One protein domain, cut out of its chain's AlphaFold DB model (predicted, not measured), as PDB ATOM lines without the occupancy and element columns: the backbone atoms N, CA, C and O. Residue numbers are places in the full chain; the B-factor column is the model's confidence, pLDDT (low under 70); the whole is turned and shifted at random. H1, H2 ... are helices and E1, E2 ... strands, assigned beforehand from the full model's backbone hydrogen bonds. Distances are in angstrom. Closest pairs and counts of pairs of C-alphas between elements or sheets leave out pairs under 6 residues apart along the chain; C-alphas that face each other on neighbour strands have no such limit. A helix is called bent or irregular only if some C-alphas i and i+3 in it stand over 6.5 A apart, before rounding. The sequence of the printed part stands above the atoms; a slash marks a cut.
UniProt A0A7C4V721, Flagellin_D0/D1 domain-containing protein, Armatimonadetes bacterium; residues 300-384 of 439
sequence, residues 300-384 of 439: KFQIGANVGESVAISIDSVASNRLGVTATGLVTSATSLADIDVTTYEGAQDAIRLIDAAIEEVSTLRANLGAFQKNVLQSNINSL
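Overview. This is residues 300 to 384 of the 439 residues of the protein "Flagellin_D0/D1 domain-containing protein" of Armatimonadetes bacterium (UniProt A0A7C4V721). Picture one long, nearly straight helix, H1, that makes almost the whole length of a rod, with the rest of the printed part strung out along one side of it. A small hairpin of two short strands, E1 and E2, lies beside the last part of H1, and from there the looping residues 314 to 344, with no named element, lead along the rod to the other end, where H1 begins. The printed part has 85 residues, with two named strands and then one named helix along the chain; the sheet's order is E1 - E2, antiparallel, and the class is mostly helix. The whole is extended, with a radius of gyration of the C-alphas of 18.7 A, and the C-alphas span 59 by 19 by 16 A.

Arrangement. Start at the first printed residue, where strand E1 takes residues 300 to 302; a short link of 7 residues leads to strand E2, residues 310 to 313. The two form a hairpin of antiparallel neighbours, with 149 degrees between their directions. Look at C-alphas 301 and 311, which face each other at 5.4 A; there N 301 and O 311 are 2.8 A apart, and N 311 and O 301 are 2.9 A apart, both within hydrogen-bond range. A long link of 31 residues then leads from E2 to helix H1, residues 345 to 384. E2 and H1 are near each other: they have no pair of C-alphas within 8 A but 7 pairs within 10 A. E1 and H1 are apart. Look at residues 368 to 377 of H1: these make the pairs of C-alphas within 10 A between the helix and the sheet, 7 with E2 and 3 with E1. In H1, 34 of 36 O i to N i+4 pairs are within hydrogen-bond range.

Along the chain. Find C-alpha 300 of Lys 300 at (25.437, 2.326, -13.079), where E1 begins. E2 runs from Ser 310 to Ile 313, 10.3 A from first to last C-alpha, and ends at (26.186, -3.917, -10.980). Go on to Tyr 345, whose C-alpha is at (21.720, -30.562, 18.892); from there H1 runs 57.6 A to the C-alpha of Leu 384 at (40.814, 5.124, -22.089). H1 is neither bent nor irregular, but only just: C-alphas 375 and 378 are 6.2 A apart.

Size, cuts and confidence. The two C-alphas farthest apart are those of Asn 306 and Tyr 345, at 59.3 A, while the first and last printed C-alphas, of Lys 300 and Leu 384, are 18.0 A apart. The printed part has no cut, and its long link is the one from E2 to H1. The mean pLDDT of the printed part is 86.7, and no printed residue of this predicted model is under 70.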
ATOM      1  N   LYS A 300      25.137   2.250 -11.649       81.81
ATOM      2  CA  LYS A 300      25.437   2.326 -13.079       81.81
ATOM      3  C   LYS A 300      26.749   3.067 -13.277       81.81
ATOM      4  O   LYS A 300      26.910   4.180 -12.788       81.81
ATOM      5  N   PHE A 301      27.651   2.455 -14.027       84.75
ATOM      6  CA  PHE A 301      28.931   3.027 -14.409       84.75
ATOM      7  C   PHE A 301      28.904   3.336 -15.901       84.75
ATOM      8  O   PHE A 301      28.595   2.462 -16.712       84.75
ATOM      9  N   GLN A 302      29.231   4.574 -16.263       85.94
ATOM     10  CA  GLN A 302      29.524   4.930 -17.646       85.94
ATOM     11  C   GLN A 302      30.929   4.411 -17.964       85.94
ATOM     12  O   GLN A 302      31.896   4.841 -17.340       85.94
ATOM     13  N   ILE A 303      31.027   3.465 -18.895       87.31
ATOM     14  CA  ILE A 303      32.287   2.802 -19.270       87.31
ATOM     15  C   ILE A 303      32.694   3.140 -20.706       87.31
ATOM     16  O   ILE A 303      33.532   2.475 -21.296       87.31
ATOM     17  N   GLY A 304      32.080   4.137 -21.325       81.00
ATOM     18  CA  GLY A 304      32.379   4.489 -22.704       81.00
ATOM     19  C   GLY A 304      32.113   5.952 -23.005       81.00
ATOM     20  O   GLY A 304      31.530   6.678 -22.192       81.00
ATOM     21  N   ALA A 305      32.587   6.392 -24.166       77.38
ATOM     22  CA  ALA A 305      32.483   7.779 -24.600       77.38
ATOM     23  C   ALA A 305      31.079   8.117 -25.127       77.38
ATOM     24  O   ALA A 305      30.692   9.285 -25.118       77.38
ATOM     25  N   ASN A 306      30.310   7.111 -25.563       81.75
ATOM     26  CA  ASN A 306      29.010   7.316 -26.190       81.75
ATOM     27  C   ASN A 306      27.841   7.092 -25.222       81.75
ATOM     28  O   ASN A 306      27.903   6.332 -24.251       81.75
ATOM     29  N   VAL A 307      26.715   7.733 -25.532       81.44
ATOM     30  CA  VAL A 307      25.453   7.526 -24.813       81.44
ATOM     31  C   VAL A 307      25.024   6.063 -24.938       81.44
ATOM     32  O   VAL A 307      24.979   5.513 -26.034       81.44
ATOM     33  N   GLY A 308      24.685   5.443 -23.807       80.50
ATOM     34  CA  GLY A 308      24.259   4.042 -23.746       80.50
ATOM     35  C   GLY A 308      25.383   3.051 -23.432       80.50
ATOM     36  O   GLY A 308      25.087   1.920 -23.054       80.50
ATOM     37  N   GLU A 309      26.652   3.470 -23.480       80.62
ATOM     38  CA  GLU A 309      27.808   2.651 -23.082       80.62
ATOM     39  C   GLU A 309      27.977   2.635 -21.556       80.62
ATOM     40  O   GLU A 309      28.911   3.193 -20.972       80.62
ATOM     41  N   SER A 310      27.025   1.985 -20.895       86.88
ATOM     42  CA  SER A 310      26.994   1.841 -19.445       86.88
ATOM     43  C   SER A 310      26.888   0.379 -19.051       86.88
ATOM     44  O   SER A 310      26.281  -0.431 -19.750       86.88
ATOM     45  N   VAL A 311      27.450   0.054 -17.896       86.31
ATOM     46  CA  VAL A 311      27.284  -1.253 -17.275       86.31
ATOM     47  C   VAL A 311      26.738  -1.046 -15.866       86.31
ATOM     48  O   VAL A 311      27.057  -0.062 -15.197       86.31
ATOM     49  N   ALA A 312      25.889  -1.957 -15.413       83.12
ATOM     50  CA  ALA A 312      25.307  -1.905 -14.082       83.12
ATOM     51  C   ALA A 312      25.805  -3.083 -13.253       83.12
ATOM     52  O   ALA A 312      25.980  -4.183 -13.777       83.12
ATOM     53  N   ILE A 313      25.979  -2.853 -11.956       82.56
ATOM     54  CA  ILE A 313      26.186  -3.917 -10.980       82.56
ATOM     55  C   ILE A 313      25.232  -3.725  -9.810       82.56
ATOM     56  O   ILE A 313      25.059  -2.614  -9.302       82.56
ATOM     57  N   SER A 314      24.579  -4.809  -9.417       82.06
ATOM     58  CA  SER A 314      23.736  -4.897  -8.233       82.06
ATOM     59  C   SER A 314      24.455  -5.696  -7.156       82.06
ATOM     60  O   SER A 314      25.263  -6.577  -7.444       82.06
ATOM     61  N   ILE A 315      24.158  -5.360  -5.906       81.25
ATOM     62  CA  ILE A 315      24.596  -6.112  -4.738       81.25
ATOM     63  C   ILE A 315      23.335  -6.679  -4.104       81.25
ATOM     64  O   ILE A 315      22.414  -5.921  -3.787       81.25
ATOM     65  N   ASP A 316      23.293  -7.998  -3.950       77.06
ATOM     66  CA  ASP A 316      22.195  -8.661  -3.258       77.06
ATOM     67  C   ASP A 316      22.205  -8.307  -1.765       77.06
ATOM     68  O   ASP A 316      23.217  -7.887  -1.197       77.06
ATOM     69  N   SER A 317      21.049  -8.437  -1.112       79.50
ATOM     70  CA  SER A 317      20.930  -8.106   0.308       79.50
ATOM     71  C   SER A 317      21.804  -9.027   1.161       79.50
ATOM     72  O   SER A 317      21.604 -10.235   1.169       79.50
ATOM     73  N   VAL A 318      22.697  -8.435   1.952       84.00
ATOM     74  CA  VAL A 318      23.536  -9.135   2.944       84.00
ATOM     75  C   VAL A 318      22.970  -9.044   4.367       84.00
ATOM     76  O   VAL A 318      23.691  -9.200   5.351       84.00
ATOM     77  N   ALA A 319      21.679  -8.736   4.500       85.50
ATOM     78  CA  ALA A 319      21.003  -8.775   5.792       85.50
ATOM     79  C   ALA A 319      20.926 -10.221   6.311       85.50
ATOM     80  O   ALA A 319      20.735 -11.154   5.534       85.50
ATOM     81  N   SER A 320      21.018 -10.412   7.629       82.00
ATOM     82  CA  SER A 320      21.018 -11.746   8.252       82.00
ATOM     83  C   SER A 320      19.773 -12.580   7.923       82.00
ATOM     84  O   SER A 320      19.862 -13.792   7.803       82.00
ATOM     85  N   ASN A 321      18.619 -11.953   7.696       81.62
ATOM     86  CA  ASN A 321      17.391 -12.646   7.290       81.62
ATOM     87  C   ASN A 321      17.330 -13.014   5.792       81.62
ATOM     88  O   ASN A 321      16.314 -13.523   5.324       81.62
ATOM     89  N   ARG A 322      18.372 -12.696   5.016       81.00
ATOM     90  CA  ARG A 322      18.466 -12.963   3.569       81.00
ATOM     91  C   ARG A 322      19.698 -13.788   3.190       81.00
ATOM     92  O   ARG A 322      19.847 -14.099   2.017       81.00
ATOM     93  N   LEU A 323      20.542 -14.126   4.164       84.62
ATOM     94  CA  LEU A 323      21.746 -14.931   3.980       84.62
ATOM     95  C   LEU A 323      21.528 -16.363   4.475       84.62
ATOM     96  O   LEU A 323      20.816 -16.579   5.460       84.62
ATOM     97  N   GLY A 324      22.177 -17.319   3.808       81.25
ATOM     98  CA  GLY A 324      22.132 -18.743   4.150       81.25
ATOM     99  C   GLY A 324      20.875 -19.461   3.653       81.25
ATOM    100  O   GLY A 324      20.652 -20.620   3.994       81.25
ATOM    101  N   VAL A 325      20.067 -18.797   2.821       77.19
ATOM    102  CA  VAL A 325      18.824 -19.339   2.240       77.19
ATOM    103  C   VAL A 325      19.074 -20.468   1.239       77.19
ATOM    104  O   VAL A 325      18.162 -21.229   0.924       77.19
ATOM    105  N   THR A 326      20.302 -20.593   0.732       75.62
ATOM    106  CA  THR A 326      20.717 -21.693  -0.151       75.62
ATOM    107  C   THR A 326      21.124 -22.964   0.600       75.62
ATOM    108  O   THR A 326      21.408 -23.983  -0.036       75.62
ATOM    109  N   ALA A 327      21.142 -22.942   1.937       79.25
ATOM    110  CA  ALA A 327      21.466 -24.112   2.739       79.25
ATOM    111  C   ALA A 327      20.439 -25.238   2.512       79.25
ATOM    112  O   ALA A 327      19.228 -25.021   2.512       79.25
ATOM    113  N   THR A 328      20.925 -26.464   2.318       77.38
ATOM    114  CA  THR A 328      20.084 -27.646   2.071       77.38
ATOM    115  C   THR A 328      20.260 -28.683   3.176       77.38
ATOM    116  O   THR A 328      21.290 -28.730   3.847       77.38
ATOM    117  N   GLY A 329      19.241 -29.525   3.380       75.50
ATOM    118  CA  GLY A 329      19.284 -30.588   4.391       75.50
ATOM    119  C   GLY A 329      19.121 -30.096   5.832       75.50
ATOM    120  O   GLY A 329      19.646 -30.736   6.742       75.50
ATOM    121  N   LEU A 330      18.420 -28.975   6.030       79.88
ATOM    122  CA  LEU A 330      18.048 -28.503   7.362       79.88
ATOM    123  C   LEU A 330      16.966 -29.397   7.971       79.88
ATOM    124  O   LEU A 330      16.047 -29.849   7.285       79.88
ATOM    125  N   VAL A 331      17.106 -29.656   9.267       76.00
ATOM    126  CA  VAL A 331      16.210 -30.511  10.056       76.00
ATOM    127  C   VAL A 331      15.212 -29.660  10.852       76.00
ATOM    128  O   VAL A 331      14.075 -30.072  11.078       76.00
ATOM    129  N   THR A 332      15.626 -28.464  11.257       75.19
ATOM    130  CA  THR A 332      14.835 -27.453  11.963       75.19
ATOM    131  C   THR A 332      14.140 -26.493  10.989       75.19
ATOM    132  O   THR A 332      14.427 -26.467   9.796       75.19
ATOM    133  N   SER A 333      13.205 -25.676  11.489       77.62
ATOM    134  CA  SER A 333      12.494 -24.665  10.685       77.62
ATOM    135  C   SER A 333      13.304 -23.391  10.411       77.62
ATOM    136  O   SER A 333      12.734 -22.421   9.914       77.62
ATOM    137  N   ALA A 334      14.596 -23.355  10.754       75.44
ATOM    138  CA  ALA A 334      15.452 -22.216  10.449       75.44
ATOM    139  C   ALA A 334      15.605 -22.069   8.927       75.44
ATOM    140  O   ALA A 334      15.818 -23.052   8.223       75.44
ATOM    141  N   THR A 335      15.483 -20.846   8.408       78.19
ATOM    142  CA  THR A 335      15.582 -20.586   6.956       78.19
ATOM    143  C   THR A 335      16.647 -19.559   6.594       78.19
ATOM    144  O   THR A 335      17.007 -19.427   5.427       78.19
ATOM    145  N   SER A 336      17.159 -18.828   7.586       83.75
ATOM    146  CA  SER A 336      18.119 -17.742   7.406       83.75
ATOM    147  C   SER A 336      19.015 -17.566   8.634       83.75
ATOM    148  O   SER A 336      18.747 -18.142   9.692       83.75
ATOM    149  N   LEU A 337      20.066 -16.736   8.525       82.12
ATOM    150  CA  LEU A 337      20.990 -16.479   9.645       82.12
ATOM    151  C   LEU A 337      20.277 -15.862  10.849       82.12
ATOM    152  O   LEU A 337      20.752 -15.986  11.975       82.12
ATOM    153  N   ALA A 338      19.160 -15.173  10.615       84.69
ATOM    154  CA  ALA A 338      18.353 -14.581  11.673       84.69
ATOM    155  C   ALA A 338      17.611 -15.627  12.524       84.69
ATOM    156  O   ALA A 338      17.273 -15.327  13.666       84.69
ATOM    157  N   ASP A 339      17.395 -16.832  11.990       85.38
ATOM    158  CA  ASP A 339      16.608 -17.895  12.625       85.38
ATOM    159  C   ASP A 339      17.487 -18.941  13.333       85.38
ATOM    160  O   ASP A 339      16.991 -19.987  13.749       85.38
ATOM    161  N   ILE A 340      18.800 -18.696  13.435       86.88
ATOM    162  CA  ILE A 340      19.738 -19.639  14.046       86.88
ATOM    163  C   ILE A 340      19.398 -19.828  15.526       86.88
ATOM    164  O   ILE A 340      19.474 -18.897  16.328       86.88
ATOM    165  N   ASP A 341      19.119 -21.077  15.889       87.06
ATOM    166  CA  ASP A 341      18.948 -21.519  17.265       87.06
ATOM    167  C   ASP A 341      19.920 -22.665  17.563       87.06
ATOM    168  O   ASP A 341      19.862 -23.732  16.959       87.06
ATOM    169  N   VAL A 342      20.827 -22.441  18.515       91.88
ATOM    170  CA  VAL A 342      21.857 -23.405  18.936       91.88
ATOM    171  C   VAL A 342      21.520 -24.091  20.262       91.88
ATOM    172  O   VAL A 342      22.369 -24.759  20.849       91.88
ATOM    173  N   THR A 343      20.297 -23.921  20.772       92.44
ATOM    174  CA  THR A 343      19.869 -24.533  22.040       92.44
ATOM    175  C   THR A 343      19.642 -26.042  21.934       92.44
ATOM    176  O   THR A 343      19.623 -26.732  22.954       92.44
ATOM    177  N   THR A 344      19.509 -26.568  20.714       90.94
ATOM    178  CA  THR A 344      19.319 -27.995  20.423       90.94
ATOM    179  C   THR A 344      20.482 -28.560  19.607       90.94
ATOM    180  O   THR A 344      21.208 -27.826  18.936       90.94
ATOM    181  N   TYR A 345      20.667 -29.882  19.652       91.12
ATOM    182  CA  TYR A 345      21.720 -30.562  18.892       91.12
ATOM    183  C   TYR A 345      21.507 -30.435  17.374       91.12
ATOM    184  O   TYR A 345      22.449 -30.173  16.625       91.12
ATOM    185  N   GLU A 346      20.266 -30.592  16.918       89.44
ATOM    186  CA  GLU A 346      19.866 -30.419  15.523       89.44
ATOM    187  C   GLU A 346      20.024 -28.961  15.080       89.44
ATOM    188  O   GLU A 346      20.619 -28.706  14.033       89.44
ATOM    189  N   GLY A 347      19.589 -28.007  15.910       89.69
ATOM    190  CA  GLY A 347      19.744 -26.577  15.644       89.69
ATOM    191  C   GLY A 347      21.209 -26.149  15.524       89.69
ATOM    192  O   GLY A 347      21.561 -25.404  14.614       89.69
ATOM    193  N   ALA A 348      22.103 -26.704  16.350       91.44
ATOM    194  CA  ALA A 348      23.541 -26.457  16.237       91.44
ATOM    195  C   ALA A 348      24.147 -26.988  14.921       91.44
ATOM    196  O   ALA A 348      25.011 -26.335  14.339       91.44
ATOM    197  N   GLN A 349      23.697 -28.146  14.424       92.00
ATOM    198  CA  GLN A 349      24.149 -28.664  13.126       92.00
ATOM    199  C   GLN A 349      23.618 -27.834  11.953       92.00
ATOM    200  O   GLN A 349      24.362 -27.550  11.014       92.00
ATOM    201  N   ASP A 350      22.350 -27.430  12.008       90.31
ATOM    202  CA  ASP A 350      21.748 -26.577  10.983       90.31
ATOM    203  C   ASP A 350      22.383 -25.187  10.962       90.31
ATOM    204  O   ASP A 350      22.643 -24.655   9.886       90.31
ATOM    205  N   ALA A 351      22.731 -24.642  12.130       92.06
ATOM    206  CA  ALA A 351      23.466 -23.389  12.246       92.06
ATOM    207  C   ALA A 351      24.792 -23.433  11.476       92.06
ATOM    208  O   ALA A 351      25.101 -22.493  10.749       92.06
ATOM    209  N   ILE A 352      25.553 -24.529  11.584       92.44
ATOM    210  CA  ILE A 352      26.813 -24.700  10.844       92.44
ATOM    211  C   ILE A 352      26.549 -24.689   9.336       92.44
ATOM    212  O   ILE A 352      27.162 -23.900   8.621       92.44
ATOM    213  N   ARG A 353      25.587 -25.493   8.855       91.00
ATOM    214  CA  ARG A 353      25.236 -25.543   7.421       91.00
ATOM    215  C   ARG A 353      24.836 -24.174   6.885       91.00
ATOM    216  O   ARG A 353      25.195 -23.805   5.770       91.00
ATOM    217  N   LEU A 354      24.070 -23.439   7.677       91.56
ATOM    218  CA  LEU A 354      23.502 -22.168   7.276       91.56
ATOM    219  C   LEU A 354      24.544 -21.038   7.295       91.56
ATOM    220  O   LEU A 354      24.554 -20.191   6.401       91.56
ATOM    221  N   ILE A 355      25.477 -21.072   8.250       92.62
ATOM    222  CA  ILE A 355      26.660 -20.202   8.267       92.62
ATOM    223  C   ILE A 355      27.564 -20.496   7.066       92.62
ATOM    224  O   ILE A 355      27.974 -19.553   6.393       92.62
ATOM    225  N   ASP A 356      27.839 -21.766   6.758       93.75
ATOM    226  CA  ASP A 356      28.673 -22.144   5.609       93.75
ATOM    227  C   ASP A 356      28.062 -21.652   4.289       93.75
ATOM    228  O   ASP A 356      28.750 -21.025   3.481       93.75
ATOM    229  N   ALA A 357      26.752 -21.846   4.101       90.56
ATOM    230  CA  ALA A 357      26.035 -21.344   2.929       90.56
ATOM    231  C   ALA A 357      26.119 -19.814   2.813       90.56
ATOM    232  O   ALA A 357      26.389 -19.279   1.740       90.56
ATOM    233  N   ALA A 358      25.958 -19.091   3.920       91.38
ATOM    234  CA  ALA A 358      26.075 -17.637   3.913       91.38
ATOM    235  C   ALA A 358      27.497 -17.136   3.652       91.38
ATOM    236  O   ALA A 358      27.679 -16.115   2.984       91.38
ATOM    237  N   ILE A 359      28.517 -17.832   4.162       93.62
ATOM    238  CA  ILE A 359      29.917 -17.528   3.853       93.62
ATOM    239  C   ILE A 359      30.165 -17.706   2.354       93.62
ATOM    240  O   ILE A 359      30.812 -16.847   1.749       93.62
ATOM    241  N   GLU A 360      29.634 -18.769   1.751       92.62
ATOM    242  CA  GLU A 360      29.752 -19.025   0.315       92.62
ATOM    243  C   GLU A 360      29.032 -17.953  -0.519       92.62
ATOM    244  O   GLU A 360      29.613 -17.408  -1.460       92.62
ATOM    245  N   GLU A 361      27.811 -17.568  -0.137       90.12
ATOM    246  CA  GLU A 361      27.047 -16.488  -0.781       90.12
ATOM    247  C   GLU A 361      27.819 -15.157  -0.754       90.12
ATOM    248  O   GLU A 361      28.009 -14.507  -1.788       90.12
ATOM    249  N   VAL A 362      28.341 -14.763   0.414       92.94
ATOM    250  CA  VAL A 362      29.134 -13.530   0.563       92.94
ATOM    251  C   VAL A 362      30.454 -13.617  -0.207       92.94
ATOM    252  O   VAL A 362      30.891 -12.628  -0.803       92.94
ATOM    253  N   SER A 363      31.104 -14.779  -0.212       94.69
ATOM    254  CA  SER A 363      32.365 -14.990  -0.931       94.69
ATOM    255  C   SER A 363      32.162 -14.914  -2.441       94.69
ATOM    256  O   SER A 363      32.924 -14.227  -3.125       94.69
ATOM    257  N   THR A 364      31.088 -15.513  -2.949       91.94
ATOM    258  CA  THR A 364      30.681 -15.435  -4.356       91.94
ATOM    259  C   THR A 364      30.367 -13.997  -4.759       91.94
ATOM    260  O   THR A 364      30.864 -13.509  -5.775       91.94
ATOM    261  N   LEU A 365      29.614 -13.266  -3.931       91.44
ATOM    262  CA  LEU A 365      29.339 -11.847  -4.155       91.44
ATOM    263  C   LEU A 365      30.638 -11.026  -4.238       91.44
ATOM    264  O   LEU A 365      30.813 -10.235  -5.167       91.44
ATOM    265  N   ARG A 366      31.586 -11.236  -3.315       94.38
ATOM    266  CA  ARG A 366      32.903 -10.569  -3.343       94.38
ATOM    267  C   ARG A 366      33.711 -10.932  -4.587       94.38
ATOM    268  O   ARG A 366      34.339 -10.049  -5.170       94.38
ATOM    269  N   ALA A 367      33.684 -12.195  -5.005       95.19
ATOM    270  CA  ALA A 367      34.358 -12.650  -6.216       95.19
ATOM    271  C   ALA A 367      33.786 -11.962  -7.463       95.19
ATOM    272  O   ALA A 367      34.550 -11.455  -8.285       95.19
ATOM    273  N   ASN A 368      32.460 -11.851  -7.564       92.00
ATOM    274  CA  ASN A 368      31.783 -11.162  -8.662       92.00
ATOM    275  C   ASN A 368      32.111  -9.661  -8.690       92.00
ATOM    276  O   ASN A 368      32.426  -9.122  -9.752       92.00
ATOM    277  N   LEU A 369      32.116  -8.994  -7.530       92.75
ATOM    278  CA  LEU A 369      32.535  -7.590  -7.415       92.75
ATOM    279  C   LEU A 369      33.998  -7.397  -7.840       92.75
ATOM    280  O   LEU A 369      34.308  -6.484  -8.607       92.75
ATOM    281  N   GLY A 370      34.896  -8.278  -7.394       94.62
ATOM    282  CA  GLY A 370      36.307  -8.245  -7.777       94.62
ATOM    283  C   GLY A 370      36.519  -8.498  -9.273       94.62
ATOM    284  O   GLY A 370      37.302  -7.797  -9.918       94.62
ATOM    285  N   ALA A 371      35.786  -9.451  -9.850       94.00
ATOM    286  CA  ALA A 371      35.808  -9.731 -11.281       94.00
ATOM    287  C   ALA A 371      35.313  -8.529 -12.094       94.00
ATOM    288  O   ALA A 371      35.945  -8.156 -13.080       94.00
ATOM    289  N   PHE A 372      34.231  -7.881 -11.660       92.81
ATOM    290  CA  PHE A 372      33.720  -6.668 -12.290       92.81
ATOM    291  C   PHE A 372      34.736  -5.519 -12.233       92.81
ATOM    292  O   PHE A 372      35.042  -4.911 -13.258       92.81
ATOM    293  N   GLN A 373      35.332  -5.263 -11.066       93.06
ATOM    294  CA  GLN A 373      36.355  -4.228 -10.911       93.06
ATOM    295  C   GLN A 373      37.561  -4.477 -11.829       93.06
ATOM    296  O   GLN A 373      38.001  -3.572 -12.539       93.06
ATOM    297  N   LYS A 374      38.091  -5.705 -11.840       94.81
ATOM    298  CA  LYS A 374      39.283  -6.054 -12.623       94.81
ATOM    299  C   LYS A 374      39.007  -6.089 -14.126       94.81
ATOM    300  O   LYS A 374      39.787  -5.550 -14.904       94.81
ATOM    301  N   ASN A 375      37.930  -6.743 -14.548       91.50
ATOM    302  CA  ASN A 375      37.700  -7.018 -15.966       91.50
ATOM    303  C   ASN A 375      36.990  -5.868 -16.672       91.50
ATOM    304  O   ASN A 375      37.246  -5.640 -17.849       91.50
ATOM    305  N   VAL A 376      36.113  -5.147 -15.971       89.81
ATOM    306  CA  VAL A 376      35.341  -4.057 -16.570       89.81
ATOM    307  C   VAL A 376      36.015  -2.724 -16.293       89.81
ATOM    308  O   VAL A 376      36.503  -2.092 -17.225       89.81
ATOM    309  N   LEU A 377      36.110  -2.311 -15.027       90.56
ATOM    310  CA  LEU A 377      36.590  -0.965 -14.697       90.56
ATOM    311  C   LEU A 377      38.074  -0.782 -15.037       90.56
ATOM    312  O   LEU A 377      38.422   0.158 -15.746       90.56
ATOM    313  N   GLN A 378      38.950  -1.689 -14.598       92.19
ATOM    314  CA  GLN A 378      40.389  -1.539 -14.843       92.19
ATOM    315  C   GLN A 378      40.747  -1.664 -16.331       92.19
ATOM    316  O   GLN A 378      41.556  -0.886 -16.834       92.19
ATOM    317  N   SER A 379      40.131  -2.609 -17.052       91.19
ATOM    318  CA  SER A 379      40.332  -2.755 -18.502       91.19
ATOM    319  C   SER A 379      39.910  -1.494 -19.262       91.19
ATOM    320  O   SER A 379      40.603  -1.033 -20.174       91.19
ATOM    321  N   ASN A 380      38.795  -0.893 -18.845       89.56
ATOM    322  CA  ASN A 380      38.299   0.329 -19.447       89.56
ATOM    323  C   ASN A 380      39.202   1.531 -19.154       89.56
ATOM    324  O   ASN A 380      39.560   2.249 -20.080       89.56
ATOM    325  N   ILE A 381      39.658   1.688 -17.905       90.00
ATOM    326  CA  ILE A 381      40.637   2.715 -17.520       90.00
ATOM    327  C   ILE A 381      41.901   2.605 -18.376       90.00
ATOM    328  O   ILE A 381      42.370   3.608 -18.905       90.00
ATOM    329  N   ASN A 382      42.426   1.391 -18.560       91.81
ATOM    330  CA  ASN A 382      43.616   1.173 -19.383       91.81
ATOM    331  C   ASN A 382      43.363   1.560 -20.850       91.81
ATOM    332  O   ASN A 382      44.190   2.228 -21.465       91.81
ATOM    333  N   SER A 383      42.207   1.180 -21.399       89.38
ATOM    334  CA  SER A 383      41.842   1.482 -22.791       89.38
ATOM    335  C   SER A 383      41.642   2.985 -23.017       89.38
ATOM    336  O   SER A 383      42.130   3.533 -24.005       89.38
ATOM    337  N   LEU A 384      40.979   3.670 -22.079       89.06
ATOM    338  CA  LEU A 384      40.814   5.124 -22.089       89.06
ATOM    339  C   LEU A 384      42.149   5.850 -21.906       89.06
ATOM    340  O   LEU A 384      42.365   6.873 -22.547       89.06
TER     341      LEU A 384